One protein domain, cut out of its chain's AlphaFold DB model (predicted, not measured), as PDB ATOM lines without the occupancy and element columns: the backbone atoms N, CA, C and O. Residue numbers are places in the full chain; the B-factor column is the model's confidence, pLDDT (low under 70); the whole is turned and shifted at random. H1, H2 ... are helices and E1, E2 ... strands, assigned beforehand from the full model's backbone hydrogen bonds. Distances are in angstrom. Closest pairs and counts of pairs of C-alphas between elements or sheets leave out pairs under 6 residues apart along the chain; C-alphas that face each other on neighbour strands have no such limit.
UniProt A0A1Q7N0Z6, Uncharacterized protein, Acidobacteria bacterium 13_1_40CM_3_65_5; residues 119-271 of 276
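This is residues 119 to 271 of the 276 residues of an uncharacterized protein of Acidobacteria bacterium 13_1_40CM_3_65_5 (UniProt A0A1Q7N0Z6). Two four-stranded antiparallel sheets make a sandwich only partly face to face: E5 and part of E6 cover one face of the sheet E1 E2 E3 E4, while E7 and E8 extend beyond the overlap. Helix H1 crosses the first sheet's other face. The printed part has 153 residues, with H1 first and then E1 to E8, each sheet a meander, its strands in chain order and each the antiparallel neighbour of the one before. The class is mostly strand; the whole is compact, with a radius of gyration of the C-alphas of 15.1 A and spans of 49 by 37 by 29 A.

Find C-alpha 119 at (-8.557, 64.287, 36.008); from there H1 runs 21.1 A to residue 133. After residues 134 to 156 come E1, residues 157 to 163; E2, 166 to 176, 30.1 A; E3, 182 to 191, 26.6 A; and E4, 199 to 210, 29.9 A. Look next for C-alpha 223 at (-22.154, 41.698, 30.799), where E5 begins, running 26.2 A to residue 232. E6 is residues 238 to 246, 25.1 A; E7 is 254 to 258; E8 is 265 to 270, ending at C-alpha 270 (-14.914, 31.731, 37.524).

Start with the twisted sheet E1 E2 E3 E4, where E2, E3 and E4 bend at residues 172, 188 and 202. Its hairpins show N 159 to O 170 at 2.9 A, N 173 to O 185 at 2.8 A and N 207 to O 184 at 2.8 A. H1 is on this sheet, two layers, at a height over the sheet of 7.2 A; it runs across the strands, at 73 degrees to E1 on the local plane. The closest C-alphas of H1 and E2 are those of Val 125 and Val 169, 6.3 A apart. Every O i to N i+4 pair of H1 is within hydrogen-bond range. Between the sheets, the closest C-alphas of E2 and E5 are those of Gly 170 and Val 227, 5.5 A apart; those of E1 and E5 are Ser 163 and Ser 230, 5.8 A apart. In the second sheet, also twisted, the hairpins show N 226 to O 243 at 2.9 A, N 242 to O 256 at 2.9 A and N 255 to O 269 at 2.8 A. H1 and E5 are apart.

The two C-alphas farthest apart, those of Gln 179 and Gly 235, are 49.6 A apart. The printed part has no cut. The long links are H1 to E1 and E4 to E5. Mean pLDDT of the printed part is 87.1; it is under 70 at residues 136 to 137, 180, 216 to 221 and 233 to 236.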
ATOM      1  N   ALA A 119      -7.811  63.490  36.986       96.12
ATOM      2  CA  ALA A 119      -8.557  64.287  36.008       96.12
ATOM      3  C   ALA A 119      -8.364  63.767  34.572       96.12
ATOM      4  O   ALA A 119      -9.338  63.446  33.901       96.12
ATOM      5  N   ALA A 120      -7.116  63.547  34.148       96.62
ATOM      6  CA  ALA A 120      -6.812  63.019  32.817       96.62
ATOM      7  C   ALA A 120      -7.358  61.596  32.600       96.62
ATOM      8  O   ALA A 120      -7.753  61.241  31.491       96.62
ATOM      9  N   ALA A 121      -7.398  60.769  33.650       96.75
ATOM     10  CA  ALA A 121      -8.030  59.454  33.585       96.75
ATOM     11  C   ALA A 121      -9.556  59.547  33.411       96.75
ATOM     12  O   ALA A 121     -10.113  58.811  32.598       96.75
ATOM     13  N   LEU A 122     -10.228  60.461  34.122       97.19
ATOM     14  CA  LEU A 122     -11.662  60.725  33.947       97.19
ATOM     15  C   LEU A 122     -11.982  61.223  32.535       97.19
ATOM     16  O   LEU A 122     -12.932  60.738  31.913       97.19
ATOM     17  N   ASP A 123     -11.170  62.145  32.021       96.94
ATOM     18  CA  ASP A 123     -11.313  62.671  30.665       96.94
ATOM     19  C   ASP A 123     -11.154  61.551  29.635       96.94
ATOM     20  O   ASP A 123     -12.003  61.386  28.760       96.94
ATOM     21  N   LEU A 124     -10.124  60.713  29.784       97.50
ATOM     22  CA  LEU A 124      -9.886  59.587  28.886       97.50
ATOM     23  C   LEU A 124     -11.044  58.578  28.903       97.50
ATOM     24  O   LEU A 124     -11.520  58.178  27.840       97.50
ATOM     25  N   VAL A 125     -11.533  58.192  30.084       97.38
ATOM     26  CA  VAL A 125     -12.697  57.296  30.221       97.38
ATOM     27  C   VAL A 125     -13.927  57.900  29.538       97.38
ATOM     28  O   VAL A 125     -14.626  57.210  28.795       97.38
ATOM     29  N   THR A 126     -14.164  59.198  29.731       96.62
ATOM     30  CA  THR A 126     -15.283  59.924  29.116       96.62
ATOM     31  C   THR A 126     -15.168  59.952  27.593       96.62
ATOM     32  O   THR A 126     -16.141  59.647  26.900       96.62
ATOM     33  N   LEU A 127     -13.981  60.245  27.058       96.06
ATOM     34  CA  LEU A 127     -13.713  60.246  25.620       96.06
ATOM     35  C   LEU A 127     -13.906  58.853  25.005       96.06
ATOM     36  O   LEU A 127     -14.549  58.730  23.961       96.06
ATOM     37  N   VAL A 128     -13.412  57.793  25.655       96.75
ATOM     38  CA  VAL A 128     -13.603  56.405  25.198       96.75
ATOM     39  C   VAL A 128     -15.083  56.020  25.216       96.75
ATOM     40  O   VAL A 128     -15.577  55.471  24.230       96.75
ATOM     41  N   ALA A 129     -15.813  56.346  26.285       95.81
ATOM     42  CA  ALA A 129     -17.243  56.061  26.389       95.81
ATOM     43  C   ALA A 129     -18.045  56.778  25.293       95.81
ATOM     44  O   ALA A 129     -18.870  56.172  24.609       95.81
ATOM     45  N   GLN A 130     -17.763  58.059  25.065       94.25
ATOM     46  CA  GLN A 130     -18.372  58.830  23.987       94.25
ATOM     47  C   GLN A 130     -18.014  58.283  22.597       94.25
ATOM     48  O   GLN A 130     -18.851  58.258  21.696       94.25
ATOM     49  N   ARG A 131     -16.781  57.804  22.406       94.00
ATOM     50  CA  ARG A 131     -16.362  57.167  21.155       94.00
ATOM     51  C   ARG A 131     -17.075  55.835  20.928       94.00
ATOM     52  O   ARG A 131     -17.408  55.518  19.788       94.00
ATOM     53  N   ALA A 132     -17.341  55.079  21.991       93.06
ATOM     54  CA  ALA A 132     -18.153  53.869  21.932       93.06
ATOM     55  C   ALA A 132     -19.617  54.157  21.581       93.06
ATOM     56  O   ALA A 132     -20.250  53.361  20.888       93.06
ATOM     57  N   GLU A 133     -20.162  55.278  22.044       91.31
ATOM     58  CA  GLU A 133     -21.503  55.719  21.669       91.31
ATOM     59  C   GLU A 133     -21.581  56.110  20.191       91.31
ATOM     60  O   GLU A 133     -22.537  55.709  19.528       91.31
ATOM     61  N   SER A 134     -20.556  56.787  19.655       84.31
ATOM     62  CA  SER A 134     -20.600  57.333  18.295       84.31
ATOM     63  C   SER A 134     -20.903  56.264  17.229       84.31
ATOM     64  O   SER A 134     -20.115  55.344  16.992       84.31
ATOM     65  N   ILE A 135     -22.059  56.396  16.571       72.69
ATOM     66  CA  ILE A 135     -22.483  55.590  15.419       72.69
ATOM     67  C   ILE A 135     -22.748  56.544  14.256       72.69
ATOM     68  O   ILE A 135     -23.517  57.496  14.388       72.69
ATOM     69  N   SER A 136     -22.135  56.275  13.103       63.16
ATOM     70  CA  SER A 136     -22.355  57.056  11.884       63.16
ATOM     71  C   SER A 136     -23.844  57.137  11.532       63.16
ATOM     72  O   SER A 136     -24.543  56.124  11.528       63.16
ATOM     73  N   GLY A 137     -24.325  58.342  11.221       62.81
ATOM     74  CA  GLY A 137     -25.703  58.568  10.777       62.81
ATOM     75  C   GLY A 137     -26.766  58.563  11.882       62.81
ATOM     76  O   GLY A 137     -27.952  58.532  11.563       62.81
ATOM     77  N   ARG A 138     -26.386  58.598  13.169       72.12
ATOM     78  CA  ARG A 138     -27.330  58.757  14.290       72.12
ATOM     79  C   ARG A 138     -27.040  60.025  15.101       72.12
ATOM     80  O   ARG A 138     -25.870  60.371  15.264       72.12
ATOM     81  N   PRO A 139     -28.077  60.705  15.631       73.56
ATOM     82  CA  PRO A 139     -27.888  61.767  16.611       73.56
ATOM     83  C   PRO A 139     -27.121  61.242  17.823       73.56
ATOM     84  O   PRO A 139     -27.432  60.161  18.330       73.56
ATOM     85  N   ARG A 140     -26.136  62.018  18.272       81.12
ATOM     86  CA  ARG A 140     -25.279  61.666  19.404       81.12
ATOM     87  C   ARG A 140     -26.096  61.655  20.694       81.12
ATOM     88  O   ARG A 140     -26.719  62.660  21.038       81.12
ATOM     89  N   ALA A 141     -26.088  60.535  21.402       86.44
ATOM     90  CA  ALA A 141     -26.695  60.419  22.717       86.44
ATOM     91  C   ALA A 141     -25.817  61.113  23.773       86.44
ATOM     92  O   ALA A 141     -24.586  61.069  23.720       86.44
ATOM     93  N   ALA A 142     -26.455  61.762  24.745       89.81
ATOM     94  CA  ALA A 142     -25.753  62.435  25.835       89.81
ATOM     95  C   ALA A 142     -25.521  61.462  26.995       89.81
ATOM     96  O   ALA A 142     -26.363  60.605  27.258       89.81
ATOM     97  N   LEU A 143     -24.405  61.601  27.713       93.44
ATOM     98  CA  LEU A 143     -24.201  60.865  28.961       93.44
ATOM     99  C   LEU A 143     -25.306  61.228  29.956       93.44
ATOM    100  O   LEU A 143     -25.589  62.403  30.177       93.44
ATOM    101  N   LEU A 144     -25.911  60.213  30.571       92.31
ATOM    102  CA  LEU A 144     -26.937  60.402  31.594       92.31
ATOM    103  C   LEU A 144     -26.343  61.030  32.861       92.31
ATOM    104  O   LEU A 144     -27.005  61.821  33.530       92.31
ATOM    105  N   ARG A 145     -25.108  60.651  33.211       91.88
ATOM    106  CA  ARG A 145     -24.361  61.156  34.368       91.88
ATOM    107  C   ARG A 145     -22.869  61.256  34.042       91.88
ATOM    108  O   ARG A 145     -22.391  60.486  33.204       91.88
ATOM    109  N   PRO A 146     -22.126  62.154  34.713       94.00
ATOM    110  CA  PRO A 146     -20.669  62.122  34.697       94.00
ATOM    111  C   PRO A 146     -20.140  60.771  35.189       94.00
ATOM    112  O   PRO A 146     -20.716  60.169  36.097       94.00
ATOM    113  N   LEU A 147     -19.038  60.314  34.595       96.00
ATOM    114  CA  LEU A 147     -18.379  59.071  34.986       96.00
ATOM    115  C   LEU A 147     -17.488  59.292  36.209       96.00
ATOM    116  O   LEU A 147     -16.960  60.383  36.420       96.00
ATOM    117  N   VAL A 148     -17.289  58.231  36.989       96.00
ATOM    118  CA  VAL A 148     -16.316  58.194  38.089       96.00
ATOM    119  C   VAL A 148     -15.264  57.106  37.860       96.00
ATOM    120  O   VAL A 148     -15.505  56.141  37.138       96.00
ATOM    121  N   LEU A 149     -14.095  57.243  38.491       94.50
ATOM    122  CA  LEU A 149     -13.025  56.235  38.446       94.50
ATOM    123  C   LEU A 149     -13.169  55.212  39.574       94.50
ATOM    124  O   LEU A 149     -12.298  55.122  40.438       94.50
ATOM    125  N   ASP A 150     -14.311  54.531  39.609       89.88
ATOM    126  CA  ASP A 150     -14.587  53.450  40.558       89.88
ATOM    127  C   ASP A 150     -15.718  52.543  40.025       89.88
ATOM    128  O   ASP A 150     -16.904  52.797  40.273       89.88
ATOM    129  N   PRO A 151     -15.383  51.514  39.224       86.31
ATOM    130  CA  PRO A 151     -16.376  50.623  38.626       86.31
ATOM    131  C   PRO A 151     -17.055  49.683  39.634       86.31
ATOM    132  O   PRO A 151     -18.119  49.130  39.322       86.31
ATOM    133  N   ASP A 152     -16.485  49.525  40.831       86.06
ATOM    134  CA  ASP A 152     -17.048  48.688  41.890       86.06
ATOM    135  C   ASP A 152     -18.117  49.441  42.695       86.06
ATOM    136  O   ASP A 152     -19.098  48.831  43.122       86.06
ATOM    137  N   GLN A 153     -17.988  50.765  42.841       85.81
ATOM    138  CA  GLN A 153     -18.915  51.587  43.632       85.81
ATOM    139  C   GLN A 153     -19.999  52.305  42.814       85.81
ATOM    140  O   GLN A 153     -21.010  52.730  43.379       85.81
ATOM    141  N   ALA A 154     -19.834  52.466  41.496       88.56
ATOM    142  CA  ALA A 154     -20.752  53.285  40.699       88.56
ATOM    143  C   ALA A 154     -21.201  52.641  39.383       88.56
ATOM    144  O   ALA A 154     -20.418  52.053  38.640       88.56
ATOM    145  N   ALA A 155     -22.488  52.819  39.061       85.44
ATOM    146  CA  ALA A 155     -23.108  52.316  37.834       85.44
ATOM    147  C   ALA A 155     -22.549  52.966  36.554       85.44
ATOM    148  O   ALA A 155     -22.400  52.285  35.544       85.44
ATOM    149  N   ASP A 156     -22.222  54.257  36.598       93.00
ATOM    150  CA  ASP A 156     -21.609  54.988  35.488       93.00
ATOM    151  C   ASP A 156     -20.158  55.299  35.862       93.00
ATOM    152  O   ASP A 156     -19.880  56.224  36.627       93.00
ATOM    153  N   ALA A 157     -19.236  54.469  35.394       95.06
ATOM    154  CA  ALA A 157     -17.863  54.466  35.864       95.06
ATOM    155  C   ALA A 157     -16.903  53.898  34.824       95.06
ATOM    156  O   ALA A 157     -17.307  53.276  33.841       95.06
ATOM    157  N   GLY A 158     -15.616  54.078  35.068       94.81
ATOM    158  CA  GLY A 158     -14.577  53.381  34.335       94.81
ATOM    159  C   GLY A 158     -13.292  53.300  35.126       94.81
ATOM    160  O   GLY A 158     -13.210  53.735  36.272       94.81
ATOM    161  N   GLU A 159     -12.276  52.752  34.491       94.88
ATOM    162  CA  GLU A 159     -10.943  52.669  35.056       94.88
ATOM    163  C   GLU A 159      -9.894  52.831  33.962       94.88
ATOM    164  O   GLU A 159     -10.155  52.605  32.777       94.88
ATOM    165  N   VAL A 160      -8.695  53.233  34.374       95.38
ATOM    166  CA  VAL A 160      -7.552  53.356  33.479       95.38
ATOM    167  C   VAL A 160      -6.371  52.652  34.112       95.38
ATOM    168  O   VAL A 160      -5.933  53.025  35.199       95.38
ATOM    169  N   VAL A 161      -5.825  51.673  33.403       92.19
ATOM    170  CA  VAL A 161      -4.589  50.997  33.796       92.19
ATOM    171  C   VAL A 161      -3.527  51.230  32.738       92.19
ATOM    172  O   VAL A 161      -3.806  51.327  31.540       92.19
ATOM    173  N   VAL A 162      -2.279  51.328  33.174       89.69
ATOM    174  CA  VAL A 162      -1.137  51.358  32.259       89.69
ATOM    175  C   VAL A 162      -1.023  49.989  31.598       89.69
ATOM    176  O   VAL A 162      -1.151  48.979  32.277       89.69
ATOM    177  N   SER A 163      -0.783  49.940  30.289       87.25
ATOM    178  CA  SER A 163      -0.635  48.696  29.528       87.25
ATOM    179  C   SER A 163       0.453  48.861  28.469       87.25
ATOM    180  O   SER A 163       0.197  49.340  27.360       87.25
ATOM    181  N   GLY A 164       1.688  48.503  28.825       81.69
ATOM    182  CA  GLY A 164       2.862  48.753  27.990       81.69
ATOM    183  C   GLY A 164       3.033  50.250  27.707       81.69
ATOM    184  O   GLY A 164       3.156  51.060  28.625       81.69
ATOM    185  N   SER A 165       3.013  50.630  26.426       82.69
ATOM    186  CA  SER A 165       3.098  52.030  25.973       82.69
ATOM    187  C   SER A 165       1.747  52.767  25.933       82.69
ATOM    188  O   SER A 165       1.700  53.990  25.743       82.69
ATOM    189  N   ARG A 166       0.640  52.040  26.123       90.19
ATOM    190  CA  ARG A 166      -0.743  52.525  26.037       90.19
ATOM    191  C   ARG A 166      -1.420  52.497  27.410       90.19
ATOM    192  O   ARG A 166      -0.835  52.084  28.410       90.19
ATOM    193  N   TYR A 167      -2.667  52.939  27.447       93.56
ATOM    194  CA  TYR A 167      -3.584  52.737  28.559       93.56
ATOM    195  C   TYR A 167      -4.671  51.763  28.142       93.56
ATOM    196  O   TYR A 167      -5.183  51.879  27.030       93.56
ATOM    197  N   ALA A 168      -5.040  50.846  29.026       95.25
ATOM    198  CA  ALA A 168      -6.290  50.118  28.902       95.25
ATOM    199  C   ALA A 168      -7.375  50.837  29.703       95.25
ATOM    200  O   ALA A 168      -7.143  51.282  30.826       95.25
ATOM    201  N   VAL A 169      -8.539  50.981  29.081       97.00
ATOM    202  CA  VAL A 169      -9.658  51.783  29.564       97.00
ATOM    203  C   VAL A 169     -10.898  50.906  29.579       97.00
ATOM    204  O   VAL A 169     -11.403  50.525  28.519       97.00
ATOM    205  N   GLY A 170     -11.369  50.585  30.780       96.62
ATOM    206  CA  GLY A 170     -12.671  49.970  31.010       96.62
ATOM    207  C   GLY A 170     -13.706  51.053  31.248       96.62
ATOM    208  O   GLY A 170     -13.412  52.059  31.893       96.62
ATOM    209  N   PHE A 171     -14.913  50.884  30.716       95.88
ATOM    210  CA  PHE A 171     -16.002  51.809  31.009       95.88
ATOM    211  C   PHE A 171     -17.361  51.112  31.007       95.88
ATOM    212  O   PHE A 171     -17.600  50.108  30.326       95.88
ATOM    213  N   ARG A 172     -18.278  51.717  31.752       94.19
ATOM    214  CA  ARG A 172     -19.707  51.449  31.778       94.19
ATOM    215  C   ARG A 172     -20.412  52.793  31.899       94.19
ATOM    216  O   ARG A 172     -20.188  53.524  32.855       94.19
ATOM    217  N   ALA A 173     -21.241  53.125  30.923       94.50
ATOM    218  CA  ALA A 173     -21.862  54.434  30.832       94.50
ATOM    219  C   ALA A 173     -23.293  54.322  30.318       94.50
ATOM    220  O   ALA A 173     -23.561  53.637  29.326       94.50
ATOM    221  N   ARG A 174     -24.213  55.018  30.978       93.50
ATOM    222  CA  ARG A 174     -25.579  55.203  30.498       93.50
ATOM    223  C   ARG A 174     -25.694  56.481  29.684       93.50
ATOM    224  O   ARG A 174     -25.183  57.528  30.075       93.50
ATOM    225  N   PHE A 175     -26.421  56.394  28.581       93.19
ATOM    226  CA  PHE A 175     -26.697  57.498  27.676       93.19
ATOM    227  C   PHE A 175     -28.200  57.711  27.531       93.19
ATOM    228  O   PHE A 175     -28.957  56.743  27.456       93.19
ATOM    229  N   VAL A 176     -28.622  58.969  27.454       90.50
ATOM    230  CA  VAL A 176     -29.996  59.355  27.127       90.50
ATOM    231  C   VAL A 176     -30.117  59.512  25.621       90.50
ATOM    232  O   VAL A 176     -29.368  60.263  24.993       90.50
ATOM    233  N   THR A 177     -31.072  58.795  25.042       82.62
ATOM    234  CA  THR A 177     -31.419  58.903  23.623       82.62
ATOM    235  C   THR A 177     -32.559  59.902  23.416       82.62
ATOM    236  O   THR A 177     -33.326  60.184  24.335       82.62
ATOM    237  N   ALA A 178     -32.723  60.405  22.188       75.81
ATOM    238  CA  ALA A 178     -33.783  61.361  21.841       75.81
ATOM    239  C   ALA A 178     -35.215  60.849  22.124       75.81
ATOM    240  O   ALA A 178     -36.143  61.639  22.246       75.81
ATOM    241  N   GLN A 179     -35.396  59.532  22.253       74.94
ATOM    242  CA  GLN A 179     -36.682  58.879  22.528       74.94
ATOM    243  C   GLN A 179     -36.956  58.719  24.035       74.94
ATOM    244  O   GLN A 179     -37.867  57.993  24.419       74.94
ATOM    245  N   SER A 180     -36.163  59.360  24.903       67.06
ATOM    246  CA  SER A 180     -36.173  59.180  26.368       67.06
ATOM    247  C   SER A 180     -35.850  57.756  26.850       67.06
ATOM    248  O   SER A 180     -35.935  57.465  28.042       67.06
ATOM    249  N   ASP A 181     -35.405  56.866  25.958       79.94
ATOM    250  CA  ASP A 181     -34.807  55.590  26.343       79.94
ATOM    251  C   ASP A 181     -33.374  55.789  26.844       79.94
ATOM    252  O   ASP A 181     -32.632  56.645  26.348       79.94
ATOM    253  N   THR A 182     -32.961  54.933  27.780       89.00
ATOM    254  CA  THR A 182     -31.573  54.871  28.247       89.00
ATOM    255  C   THR A 182     -30.831  53.735  27.547       89.00
ATOM    256  O   THR A 182     -31.344  52.623  27.418       89.00
ATOM    257  N   LEU A 183     -29.601  53.993  27.119       89.44
ATOM    258  CA  LEU A 183     -28.696  52.996  26.558       89.44
ATOM    259  C   LEU A 183     -27.527  52.781  27.516       89.44
ATOM    260  O   LEU A 183     -26.802  53.722  27.814       89.44
ATOM    261  N   LEU A 184     -27.325  51.553  27.978       90.44
ATOM    262  CA  LEU A 184     -26.113  51.154  28.682       90.44
ATOM    263  C   LEU A 184     -25.065  50.720  27.658       90.44
ATOM    264  O   LEU A 184     -25.323  49.831  26.846       90.44
ATOM    265  N   ILE A 185     -23.886  51.332  27.707       92.81
ATOM    266  CA  ILE A 185     -22.733  50.935  26.905       92.81
ATOM    267  C   ILE A 185     -21.595  50.541  27.835       92.81
ATOM    268  O   ILE A 185     -21.282  51.260  28.780       92.81
ATOM    269  N   THR A 186     -20.955  49.413  27.553       93.38
ATOM    270  CA  THR A 186     -19.756  48.968  28.267       93.38
ATOM    271  C   THR A 186     -18.763  48.331  27.314       93.38
ATOM    272  O   THR A 186     -19.149  47.747  26.300       93.38
ATOM    273  N   GLY A 187     -17.477  48.464  27.609       94.56
ATOM    274  CA  GLY A 187     -16.417  47.885  26.802       94.56
ATOM    275  C   GLY A 187     -15.048  48.131  27.407       94.56
ATOM    276  O   GLY A 187     -14.908  48.812  28.423       94.56
ATOM    277  N   VAL A 188     -14.040  47.576  26.739       97.06
ATOM    278  CA  VAL A 188     -12.635  47.754  27.099       97.06
ATOM    279  C   VAL A 188     -11.870  48.138  25.849       97.06
ATOM    280  O   VAL A 188     -11.938  47.449  24.828       97.06
ATOM    281  N   ALA A 189     -11.132  49.233  25.917       96.75
ATOM    282  CA  ALA A 189     -10.234  49.662  24.860       96.75
ATOM    283  C   ALA A 189      -8.799  49.695  25.361       96.75
ATOM    284  O   ALA A 189      -8.570  49.830  26.558       96.75
ATOM    285  N   ALA A 190      -7.841  49.662  24.445       95.25
ATOM    286  CA  ALA A 190      -6.522  50.194  24.721       95.25
ATOM    287  C   ALA A 190      -6.183  51.324  23.743       95.25
ATOM    288  O   ALA A 190      -6.623  51.343  22.590       95.25
ATOM    289  N   THR A 191      -5.510  52.355  24.248       95.25
ATOM    290  CA  THR A 191      -5.382  53.636  23.547       95.25
ATOM    291  C   THR A 191      -4.323  54.556  24.169       95.25
ATOM    292  O   THR A 191      -3.761  54.260  25.222       95.25
ATOM    293  N   ASP A 192      -4.029  55.675  23.511       92.88
ATOM    294  CA  ASP A 192      -3.328  56.818  24.103       92.88
ATOM    295  C   ASP A 192      -4.330  57.854  24.650       92.88
ATOM    296  O   ASP A 192      -5.536  57.731  24.455       92.88
ATOM    297  N   GLN A 193      -3.843  58.890  25.344       92.19
ATOM    298  CA  GLN A 193      -4.706  59.917  25.956       92.19
ATOM    299  C   GLN A 193      -5.584  60.673  24.943       92.19
ATOM    300  O   GLN A 193      -6.586  61.265  25.330       92.19
ATOM    301  N   SER A 194      -5.214  60.665  23.664       90.88
ATOM    302  CA  SER A 194      -5.858  61.431  22.598       90.88
ATOM    303  C   SER A 194      -6.634  60.544  21.617       90.88
ATOM    304  O   SER A 194      -7.110  61.027  20.596       90.88
ATOM    305  N   LEU A 195      -6.788  59.254  21.925       93.00
ATOM    306  CA  LEU A 195      -7.493  58.255  21.121       93.00
ATOM    307  C   LEU A 195      -6.900  57.933  19.737       93.00
ATOM    308  O   LEU A 195      -7.570  57.254  18.952       93.00
ATOM    309  N   HIS A 196      -5.662  58.330  19.423       91.50
ATOM    310  CA  HIS A 196      -5.090  58.078  18.088       91.50
ATOM    311  C   HIS A 196      -4.873  56.584  17.826       91.50
ATOM    312  O   HIS A 196      -5.176  56.087  16.744       91.50
ATOM    313  N   ALA A 197      -4.402  55.847  18.832       89.25
ATOM    314  CA  ALA A 197      -4.188  54.400  18.773       89.25
ATOM    315  C   ALA A 197      -5.344  53.588  19.393       89.25
ATOM    316  O   ALA A 197      -5.118  52.518  19.972       89.25
ATOM    317  N   LEU A 198      -6.579  54.102  19.331       94.38
ATOM    318  CA  LEU A 198      -7.744  53.418  19.890       94.38
ATOM    319  C   LEU A 198      -8.009  52.081  19.190       94.38
ATOM    320  O   LEU A 198      -8.340  52.028  18.006       94.38
ATOM    321  N   HIS A 199      -7.983  51.008  19.971       94.06
ATOM    322  CA  HIS A 199      -8.462  49.696  19.566       94.06
ATOM    323  C   HIS A 199      -9.338  49.101  20.667       94.06
ATOM    324  O   HIS A 199      -9.042  49.202  21.856       94.06
ATOM    325  N   TRP A 200     -10.439  48.472  20.265       95.25
ATOM    326  CA  TRP A 200     -11.308  47.753  21.190       95.25
ATOM    327  C   TRP A 200     -10.671  46.410  21.537       95.25
ATOM    328  O   TRP A 200     -10.459  45.599  20.636       95.25
ATOM    329  N   VAL A 201     -10.386  46.185  22.817       95.06
ATOM    330  CA  VAL A 201     -10.015  44.871  23.359       95.06
ATOM    331  C   VAL A 201     -11.290  44.043  23.489       95.06
ATOM    332  O   VAL A 201     -11.423  43.004  22.848       95.06
ATOM    333  N   MET A 202     -12.285  44.602  24.187       93.50
ATOM    334  CA  MET A 202     -13.661  44.111  24.219       93.50
ATOM    335  C   MET A 202     -14.554  45.102  23.480       93.50
ATOM    336  O   MET A 202     -14.633  46.281  23.838       93.50
ATOM    337  N   LYS A 203     -15.221  44.633  22.417       91.75
ATOM    338  CA  LYS A 203     -16.107  45.483  21.609       91.75
ATOM    339  C   LYS A 203     -17.221  46.078  22.482       91.75
ATOM    340  O   LYS A 203     -17.787  45.337  23.289       91.75
ATOM    341  N   PRO A 204     -17.598  47.356  22.269       91.94
ATOM    342  CA  PRO A 204     -18.671  47.976  23.028       91.94
ATOM    343  C   PRO A 204     -19.986  47.212  22.896       91.94
ATOM    344  O   PRO A 204     -20.556  47.118  21.803       91.94
ATOM    345  N   GLN A 205     -20.467  46.703  24.024       89.75
ATOM    346  CA  GLN A 205     -21.796  46.126  24.160       89.75
ATOM    347  C   GLN A 205     -22.792  47.253  24.386       89.75
ATOM    348  O   GLN A 205     -22.520  48.180  25.146       89.75
ATOM    349  N   ARG A 206     -23.931  47.195  23.696       88.50
ATOM    350  CA  ARG A 206     -24.961  48.239  23.714       88.50
ATOM    351  C   ARG A 206     -26.282  47.612  24.121       88.50
ATOM    352  O   ARG A 206     -26.838  46.809  23.380       88.50
ATOM    353  N   ILE A 207     -26.770  47.982  25.295       86.69
ATOM    354  CA  ILE A 207     -27.918  47.352  25.940       86.69
ATOM    355  C   ILE A 207     -28.978  48.422  26.169       86.69
ATOM    356  O   ILE A 207     -28.778  49.366  26.934       86.69
ATOM    357  N   ARG A 208     -30.122  48.294  25.495       86.25
ATOM    358  CA  ARG A 208     -31.253  49.201  25.713       86.25
ATOM    359  C   ARG A 208     -31.893  48.898  27.063       86.25
ATOM    360  O   ARG A 208     -32.216  47.746  27.350       86.25
ATOM    361  N   LEU A 209     -32.112  49.942  27.853       85.50
ATOM    362  CA  LEU A 209     -32.807  49.874  29.128       85.50
ATOM    363  C   LEU A 209     -34.213  50.459  28.976       85.50
ATOM    364  O   LEU A 209     -34.371  51.586  28.509       85.50
ATOM    365  N   ARG A 210     -35.234  49.707  29.401       82.06
ATOM    366  CA  ARG A 210     -36.634  50.159  29.455       82.06
ATOM    367  C   ARG A 210     -37.042  50.310  30.914       82.06
ATOM    368  O   ARG A 210     -36.906  49.360  31.680       82.06
ATOM    369  N   GLY A 211     -37.465  51.509  31.319       78.25
ATOM    370  CA  GLY A 211     -37.717  51.812  32.736       78.25
ATOM    371  C   GLY A 211     -36.486  51.591  33.630       78.25
ATOM    372  O   GLY A 211     -36.625  51.229  34.791       78.25
ATOM    373  N   GLY A 212     -35.276  51.722  33.069       77.38
ATOM    374  CA  GLY A 212     -34.016  51.445  33.768       77.38
ATOM    375  C   GLY A 212     -33.614  49.965  33.848       77.38
ATOM    376  O   GLY A 212     -32.542  49.674  34.370       77.38
ATOM    377  N   MET A 213     -34.412  49.039  33.306       79.75
ATOM    378  CA  MET A 213     -34.162  47.594  33.363       79.75
ATOM    379  C   MET A 213     -33.726  47.017  32.012       79.75
ATOM    380  O   MET A 213     -34.145  47.487  30.951       79.75
ATOM    381  N   MET A 214     -32.906  45.964  32.050       79.75
ATOM    382  CA  MET A 214     -32.518  45.202  30.859       79.75
ATOM    383  C   MET A 214     -33.677  44.336  30.358       79.75
ATOM    384  O   MET A 214     -34.389  43.713  31.147       79.75
ATOM    385  N   ALA A 215     -33.848  44.255  29.040       71.00
ATOM    386  CA  ALA A 215     -34.823  43.349  28.445       71.00
ATOM    387  C   ALA A 215     -34.369  41.882  28.587       71.00
ATOM    388  O   ALA A 215     -33.215  41.546  28.309       71.00
ATOM    389  N   ARG A 216     -35.294  40.995  28.979       64.06
ATOM    390  CA  ARG A 216     -35.057  39.543  29.036       64.06
ATOM    391  C   ARG A 216     -34.633  39.003  27.663       64.06
ATOM    392  O   ARG A 216     -35.200  39.391  26.647       64.06
ATOM    393  N   GLY A 217     -33.668  38.080  27.648       62.31
ATOM    394  CA  GLY A 217     -33.295  37.307  26.454       62.31
ATOM    395  C   GLY A 217     -32.390  38.017  25.442       62.31
ATOM    396  O   GLY A 217     -32.144  37.469  24.374       62.31
ATOM    397  N   SER A 218     -31.874  39.208  25.749       61.50
ATOM    398  CA  SER A 218     -30.877  39.865  24.898       61.50
ATOM    399  C   SER A 218     -29.508  39.166  25.045       61.50
ATOM    400  O   SER A 218     -28.983  39.121  26.161       61.50
ATOM    401  N   PRO A 219     -28.910  38.606  23.973       53.62
ATOM    402  CA  PRO A 219     -27.607  37.942  24.051       53.62
ATOM    403  C   PRO A 219     -26.526  38.921  24.524       53.62
ATOM    404  O   PRO A 219     -26.410  40.017  23.980       53.62
ATOM    405  N   GLY A 220     -25.761  38.555  25.557       57.12
ATOM    406  CA  GLY A 220     -24.755  39.438  26.164       57.12
ATOM    407  C   GLY A 220     -25.328  40.609  26.976       57.12
ATOM    408  O   GLY A 220     -24.563  41.451  27.450       57.12
ATOM    409  N   ALA A 221     -26.651  40.686  27.168       63.66
ATOM    410  CA  ALA A 221     -27.225  41.677  28.066       63.66
ATOM    411  C   ALA A 221     -26.823  41.390  29.508       63.66
ATOM    412  O   ALA A 221     -26.996  40.287  30.023       63.66
ATOM    413  N   GLY A 222     -26.289  42.427  30.144       71.88
ATOM    414  CA  GLY A 222     -25.833  42.369  31.520       71.88
ATOM    415  C   GLY A 222     -24.400  41.904  31.671       71.88
ATOM    416  O   GLY A 222     -24.015  41.615  32.789       71.88
ATOM    417  N   LEU A 223     -23.595  41.824  30.608       85.19
ATOM    418  CA  LEU A 223     -22.154  41.698  30.799       85.19
ATOM    419  C   LEU A 223     -21.539  43.088  30.956       85.19
ATOM    420  O   LEU A 223     -21.717  43.940  30.087       85.19
ATOM    421  N   ARG A 224     -20.808  43.305  32.046       88.38
ATOM    422  CA  ARG A 224     -20.007  44.505  32.296       88.38
ATOM    423  C   ARG A 224     -18.549  44.124  32.493       88.38
ATOM    424  O   ARG A 224     -18.255  43.030  32.964       88.38
ATOM    425  N   TYR A 225     -17.655  45.039  32.150       90.94
ATOM    426  CA  TYR A 225     -16.220  44.804  32.249       90.94
ATOM    427  C   TYR A 225     -15.595  45.674  33.335       90.94
ATOM    428  O   TYR A 225     -15.968  46.840  33.465       90.94
ATOM    429  N   SER A 226     -14.630  45.114  34.063       91.31
ATOM    430  CA  SER A 226     -13.694  45.876  34.893       91.31
ATOM    431  C   SER A 226     -12.256  45.450  34.607       91.31
ATOM    432  O   SER A 226     -11.904  44.280  34.703       91.31
ATOM    433  N   VAL A 227     -11.420  46.398  34.211       92.75
ATOM    434  CA  VAL A 227      -9.980  46.255  34.010       92.75
ATOM    435  C   VAL A 227      -9.245  46.288  35.352       92.75
ATOM    436  O   VAL A 227      -8.905  47.337  35.893       92.75
ATOM    437  N   ARG A 228      -8.913  45.107  35.865       89.38
ATOM    438  CA  ARG A 228      -8.250  44.933  37.163       89.38
ATOM    439  C   ARG A 228      -6.764  45.263  37.145       89.38
ATOM    440  O   ARG A 228      -6.202  45.612  38.178       89.38
ATOM    441  N   GLY A 229      -6.110  45.149  35.994       89.56
ATOM    442  CA  GLY A 229      -4.689  45.453  35.882       89.56
ATOM    443  C   GLY A 229      -4.077  45.008  34.566       89.56
ATOM    444  O   GLY A 229      -4.763  44.540  33.658       89.56
ATOM    445  N   SER A 230      -2.758  45.143  34.484       88.69
ATOM    446  CA  SER A 230      -1.961  44.616  33.385       88.69
ATOM    447  C   SER A 230      -0.711  43.928  33.918       88.69
ATOM    448  O   SER A 230      -0.194  44.268  34.983       88.69
ATOM    449  N   VAL A 231      -0.232  42.936  33.179       85.62
ATOM    450  CA  VAL A 231       0.970  42.173  33.512       85.62
ATOM    451  C   VAL A 231       1.822  42.004  32.262       85.62
ATOM    452  O   VAL A 231       1.298  41.780  31.173       85.62
ATOM    453  N   ALA A 232       3.142  42.109  32.394       79.75
ATOM    454  CA  ALA A 232       4.046  41.853  31.277       79.75
ATOM    455  C   ALA A 232       3.962  40.372  30.881       79.75
ATOM    456  O   ALA A 232       4.226  39.496  31.700       79.75
ATOM    457  N   GLY A 233       3.559  40.115  29.641       67.94
ATOM    458  CA  GLY A 233       3.380  38.806  29.031       67.94
ATOM    459  C   GLY A 233       4.691  38.048  28.810       67.94
ATOM    460  O   GLY A 233       5.760  38.641  28.646       67.94
ATOM    461  N   ALA A 234       4.608  36.718  28.739       62.00
ATOM    462  CA  ALA A 234       5.713  35.889  28.268       62.00
ATOM    463  C   ALA A 234       6.066  36.273  26.816       62.00
ATOM    464  O   ALA A 234       5.194  36.295  25.950       62.00
ATOM    465  N   GLY A 235       7.332  36.618  26.554       62.44
ATOM    466  CA  GLY A 235       7.779  37.098  25.237       62.44
ATOM    467  C   GLY A 235       7.727  38.620  25.036       62.44
ATOM    468  O   GLY A 235       7.912  39.080  23.915       62.44
ATOM    469  N   GLY A 236       7.500  39.407  26.095       65.75
ATOM    470  CA  GLY A 236       7.619  40.875  26.065       65.75
ATOM    471  C   GLY A 236       6.332  41.638  25.727       65.75
ATOM    472  O   GLY A 236       6.341  42.868  25.755       65.75
ATOM    473  N   GLY A 237       5.228  40.933  25.447       76.44
ATOM    474  CA  GLY A 237       3.892  41.525  25.298       76.44
ATOM    475  C   GLY A 237       3.289  41.988  26.631       76.44
ATOM    476  O   GLY A 237       3.932  41.919  27.673       76.44
ATOM    477  N   THR A 238       2.039  42.450  26.637       85.50
ATOM    478  CA  THR A 238       1.276  42.757  27.867       85.50
ATOM    479  C   THR A 238      -0.006  41.935  27.869       85.50
ATOM    480  O   THR A 238      -0.628  41.795  26.827       85.50
ATOM    481  N   LEU A 239      -0.414  41.399  29.016       89.81
ATOM    482  CA  LEU A 239      -1.755  40.858  29.222       89.81
ATOM    483  C   LEU A 239      -2.562  41.827  30.078       89.81
ATOM    484  O   LEU A 239      -2.044  42.385  31.046       89.81
ATOM    485  N   LEU A 240      -3.834  41.997  29.746       92.06
ATOM    486  CA  LEU A 240      -4.805  42.679  30.589       92.06
ATOM    487  C   LEU A 240      -5.551  41.666  31.441       92.06
ATOM    488  O   LEU A 240      -5.911  40.592  30.965       92.06
ATOM    489  N   LEU A 241      -5.800  42.041  32.689       92.62
ATOM    490  CA  LEU A 241      -6.653  41.301  33.604       92.62
ATOM    491  C   LEU A 241      -8.013  41.983  33.645       92.62
ATOM    492  O   LEU A 241      -8.098  43.156  34.013       92.62
ATOM    493  N   LEU A 242      -9.055  41.260  33.245       93.75
ATOM    494  CA  LEU A 242     -10.419  41.765  33.156       93.75
ATOM    495  C   LEU A 242     -11.366  40.902  33.983       93.75
ATOM    496  O   LEU A 242     -11.326  39.679  33.899       93.75
ATOM    497  N   ASP A 243     -12.285  41.537  34.690       93.25
ATOM    498  CA  ASP A 243     -13.491  40.890  35.181       93.25
ATOM    499  C   ASP A 243     -14.603  41.086  34.152       93.25
ATOM    500  O   ASP A 243     -15.013  42.211  33.867       93.25
ATOM    501  N   GLU A 244     -15.104  39.986  33.607       92.38
ATOM    502  CA  GLU A 244     -16.349  39.908  32.854       92.38
ATOM    503  C   GLU A 244     -17.461  39.554  33.838       92.38
ATOM    504  O   GLU A 244     -17.547  38.421  34.309       92.38
ATOM    505  N   ILE A 245     -18.290  40.523  34.207       90.06
ATOM    506  CA  ILE A 245     -19.291  40.361  35.261       90.06
ATOM    507  C   ILE A 245     -20.665  40.265  34.619       90.06
ATOM    508  O   ILE A 245     -21.115  41.196  33.956       90.06
ATOM    509  N   ALA A 246     -21.334  39.139  34.833       87.38
ATOM    510  CA  ALA A 246     -22.685  38.902  34.359       87.38
ATOM    511  C   ALA A 246     -23.705  39.335  35.426       87.38
ATOM    512  O   ALA A 246     -23.942  38.638  36.411       87.38
ATOM    513  N   ASP A 247     -24.354  40.474  35.199       79.69
ATOM    514  CA  ASP A 247     -25.367  41.098  36.056       79.69
ATOM    515  C   ASP A 247     -26.636  40.240  36.217       79.69
ATOM    516  O   ASP A 247     -27.391  40.421  37.167       79.69
ATOM    517  N   VAL A 248     -26.884  39.297  35.302       79.19
ATOM    518  CA  VAL A 248     -28.049  38.391  35.358       79.19
ATOM    519  C   VAL A 248     -27.736  37.098  36.117       79.19
ATOM    520  O   VAL A 248     -28.630  36.471  36.679       79.19
ATOM    521  N   SER A 249     -26.476  36.665  36.115       79.81
ATOM    522  CA  SER A 249     -26.091  35.316  36.525       79.81
ATOM    523  C   SER A 249     -24.632  35.325  36.970       79.81
ATOM    524  O   SER A 249     -23.717  35.173  36.165       79.81
ATOM    525  N   ALA A 250     -24.396  35.502  38.275       80.56
ATOM    526  CA  ALA A 250     -23.042  35.642  38.817       80.56
ATOM    527  C   ALA A 250     -22.124  34.461  38.440       80.56
ATOM    528  O   ALA A 250     -20.945  34.670  38.162       80.56
ATOM    529  N   ARG A 251     -22.686  33.249  38.330       78.50
ATOM    530  CA  ARG A 251     -21.992  32.026  37.887       78.50
ATOM    531  C   ARG A 251     -21.393  32.114  36.484       78.50
ATOM    532  O   ARG A 251     -20.525  31.309  36.167       78.50
ATOM    533  N   ASP A 252     -21.833  33.055  35.653       83.44
ATOM    534  CA  ASP A 252     -21.305  33.282  34.302       83.44
ATOM    535  C   ASP A 252     -20.183  34.329  34.298       83.44
ATOM    536  O   ASP A 252     -19.516  34.519  33.287       83.44
ATOM    537  N   SER A 253     -19.916  34.960  35.446       88.81
ATOM    538  CA  SER A 253     -18.844  35.945  35.584       88.81
ATOM    539  C   SER A 253     -17.469  35.277  35.565       88.81
ATOM    540  O   SER A 253     -17.261  34.232  36.200       88.81
ATOM    541  N   ARG A 254     -16.509  35.872  34.857       91.88
ATOM    542  CA  ARG A 254     -15.163  35.325  34.659       91.88
ATOM    543  C   ARG A 254     -14.085  36.378  34.882       91.88
ATOM    544  O   ARG A 254     -14.220  37.504  34.433       91.88
ATOM    545  N   ALA A 255     -12.994  35.981  35.518       92.75
ATOM    546  CA  ALA A 255     -11.741  36.708  35.542       92.75
ATOM    547  C   ALA A 255     -10.918  36.209  34.364       92.75
ATOM    548  O   ALA A 255     -10.696  35.003  34.246       92.75
ATOM    549  N   THR A 256     -10.488  37.092  33.480       93.12
ATOM    550  CA  THR A 256      -9.799  36.723  32.248       93.12
ATOM    551  C   THR A 256      -8.461  37.429  32.138       93.12
ATOM    552  O   THR A 256      -8.298  38.581  32.531       93.12
ATOM    553  N   ALA A 257      -7.480  36.706  31.606       92.00
ATOM    554  CA  ALA A 257      -6.242  37.277  31.112       92.00
ATOM    555  C   ALA A 257      -6.331  37.316  29.586       92.00
ATOM    556  O   ALA A 257      -6.453  36.267  28.948       92.00
ATOM    557  N   ILE A 258      -6.285  38.509  29.003       92.19
ATOM    558  CA  ILE A 258      -6.432  38.731  27.564       92.19
ATOM    559  C   ILE A 258      -5.201  39.437  27.007       92.19
ATOM    560  O   ILE A 258      -4.670  40.364  27.613       92.19
ATOM    561  N   ASP A 259      -4.754  39.008  25.835       89.81
ATOM    562  CA  ASP A 259      -3.801  39.770  25.035       89.81
ATOM    563  C   ASP A 259      -4.560  40.926  24.347       89.81
ATOM    564  O   ASP A 259      -5.463  40.660  23.549       89.81
ATOM    565  N   PRO A 260      -4.257  42.202  24.653       89.38
ATOM    566  CA  PRO A 260      -4.986  43.347  24.118       89.38
ATOM    567  C   PRO A 260      -4.773  43.563  22.615       89.38
ATOM    568  O   PRO A 260      -5.659  44.114  21.959       89.38
ATOM    569  N   ASP A 261      -3.644  43.114  22.061       87.88
ATOM    570  CA  ASP A 261      -3.313  43.308  20.650       87.88
ATOM    571  C   ASP A 261      -3.986  42.233  19.785       87.88
ATOM    572  O   ASP A 261      -4.580  42.542  18.749       87.88
ATOM    573  N   THR A 262      -3.962  40.972  20.232       88.44
ATOM    574  CA  THR A 262      -4.592  39.855  19.501       88.44
ATOM    575  C   THR A 262      -6.044  39.591  19.905       88.44
ATOM    576  O   THR A 262      -6.754  38.863  19.211       88.44
ATOM    577  N   ARG A 263      -6.508  40.186  21.014       91.25
ATOM    578  CA  ARG A 263      -7.813  39.939  21.665       91.25
ATOM    579  C   ARG A 263      -8.023  38.483  22.077       91.25
ATOM    580  O   ARG A 263      -9.155  38.038  22.271       91.25
ATOM    581  N   ARG A 264      -6.941  37.715  22.177       90.19
ATOM    582  CA  ARG A 264      -7.002  36.305  22.539       90.19
ATOM    583  C   ARG A 264      -7.081  36.175  24.053       90.19
ATOM    584  O   ARG A 264      -6.192  36.633  24.768       90.19
ATOM    585  N   VAL A 265      -8.115  35.487  24.533       90.50
ATOM    586  CA  VAL A 265      -8.187  35.047  25.929       90.50
ATOM    587  C   VAL A 265      -7.127  33.968  26.144       90.50
ATOM    588  O   VAL A 265      -7.138  32.924  25.489       90.50
ATOM    589  N   VAL A 266      -6.186  34.246  27.040       88.62
ATOM    590  CA  VAL A 266      -5.098  33.337  27.415       88.62
ATOM    591  C   VAL A 266      -5.566  32.382  28.507       88.62
ATOM    592  O   VAL A 266      -5.263  31.194  28.458       88.62
ATOM    593  N   ALA A 267      -6.335  32.895  29.467       88.25
ATOM    594  CA  ALA A 267      -6.971  32.098  30.505       88.25
ATOM    595  C   ALA A 267      -8.211  32.802  31.054       88.25
ATOM    596  O   ALA A 267      -8.313  34.028  31.009       88.25
ATOM    597  N   ALA A 268      -9.133  32.007  31.590       89.31
ATOM    598  CA  ALA A 268     -10.351  32.471  32.231       89.31
ATOM    599  C   ALA A 268     -10.638  31.633  33.481       89.31
ATOM    600  O   ALA A 268     -10.422  30.420  33.480       89.31
ATOM    601  N   GLN A 269     -11.129  32.273  34.538       88.06
ATOM    602  CA  GLN A 269     -11.476  31.641  35.809       88.06
ATOM    603  C   GLN A 269     -12.845  32.121  36.280       88.06
ATOM    604  O   GLN A 269     -13.179  33.280  36.055       88.06
ATOM    605  N   PRO A 270     -13.664  31.281  36.926       86.94
ATOM    606  CA  PRO A 270     -14.914  31.731  37.524       86.94
ATOM    607  C   PRO A 270     -14.669  32.811  38.585       86.94
ATOM    608  O   PRO A 270     -13.825  32.632  39.459       86.94
ATOM    609  N   LEU A 271     -15.439  33.903  38.534       84.19
ATOM    610  CA  LEU A 271     -15.414  34.955  39.564       84.19
ATOM    611  C   LEU A 271     -16.293  34.622  40.766       84.19
ATOM    612  O   LEU A 271     -15.946  34.919  41.904       84.19
TER     613      LEU A 271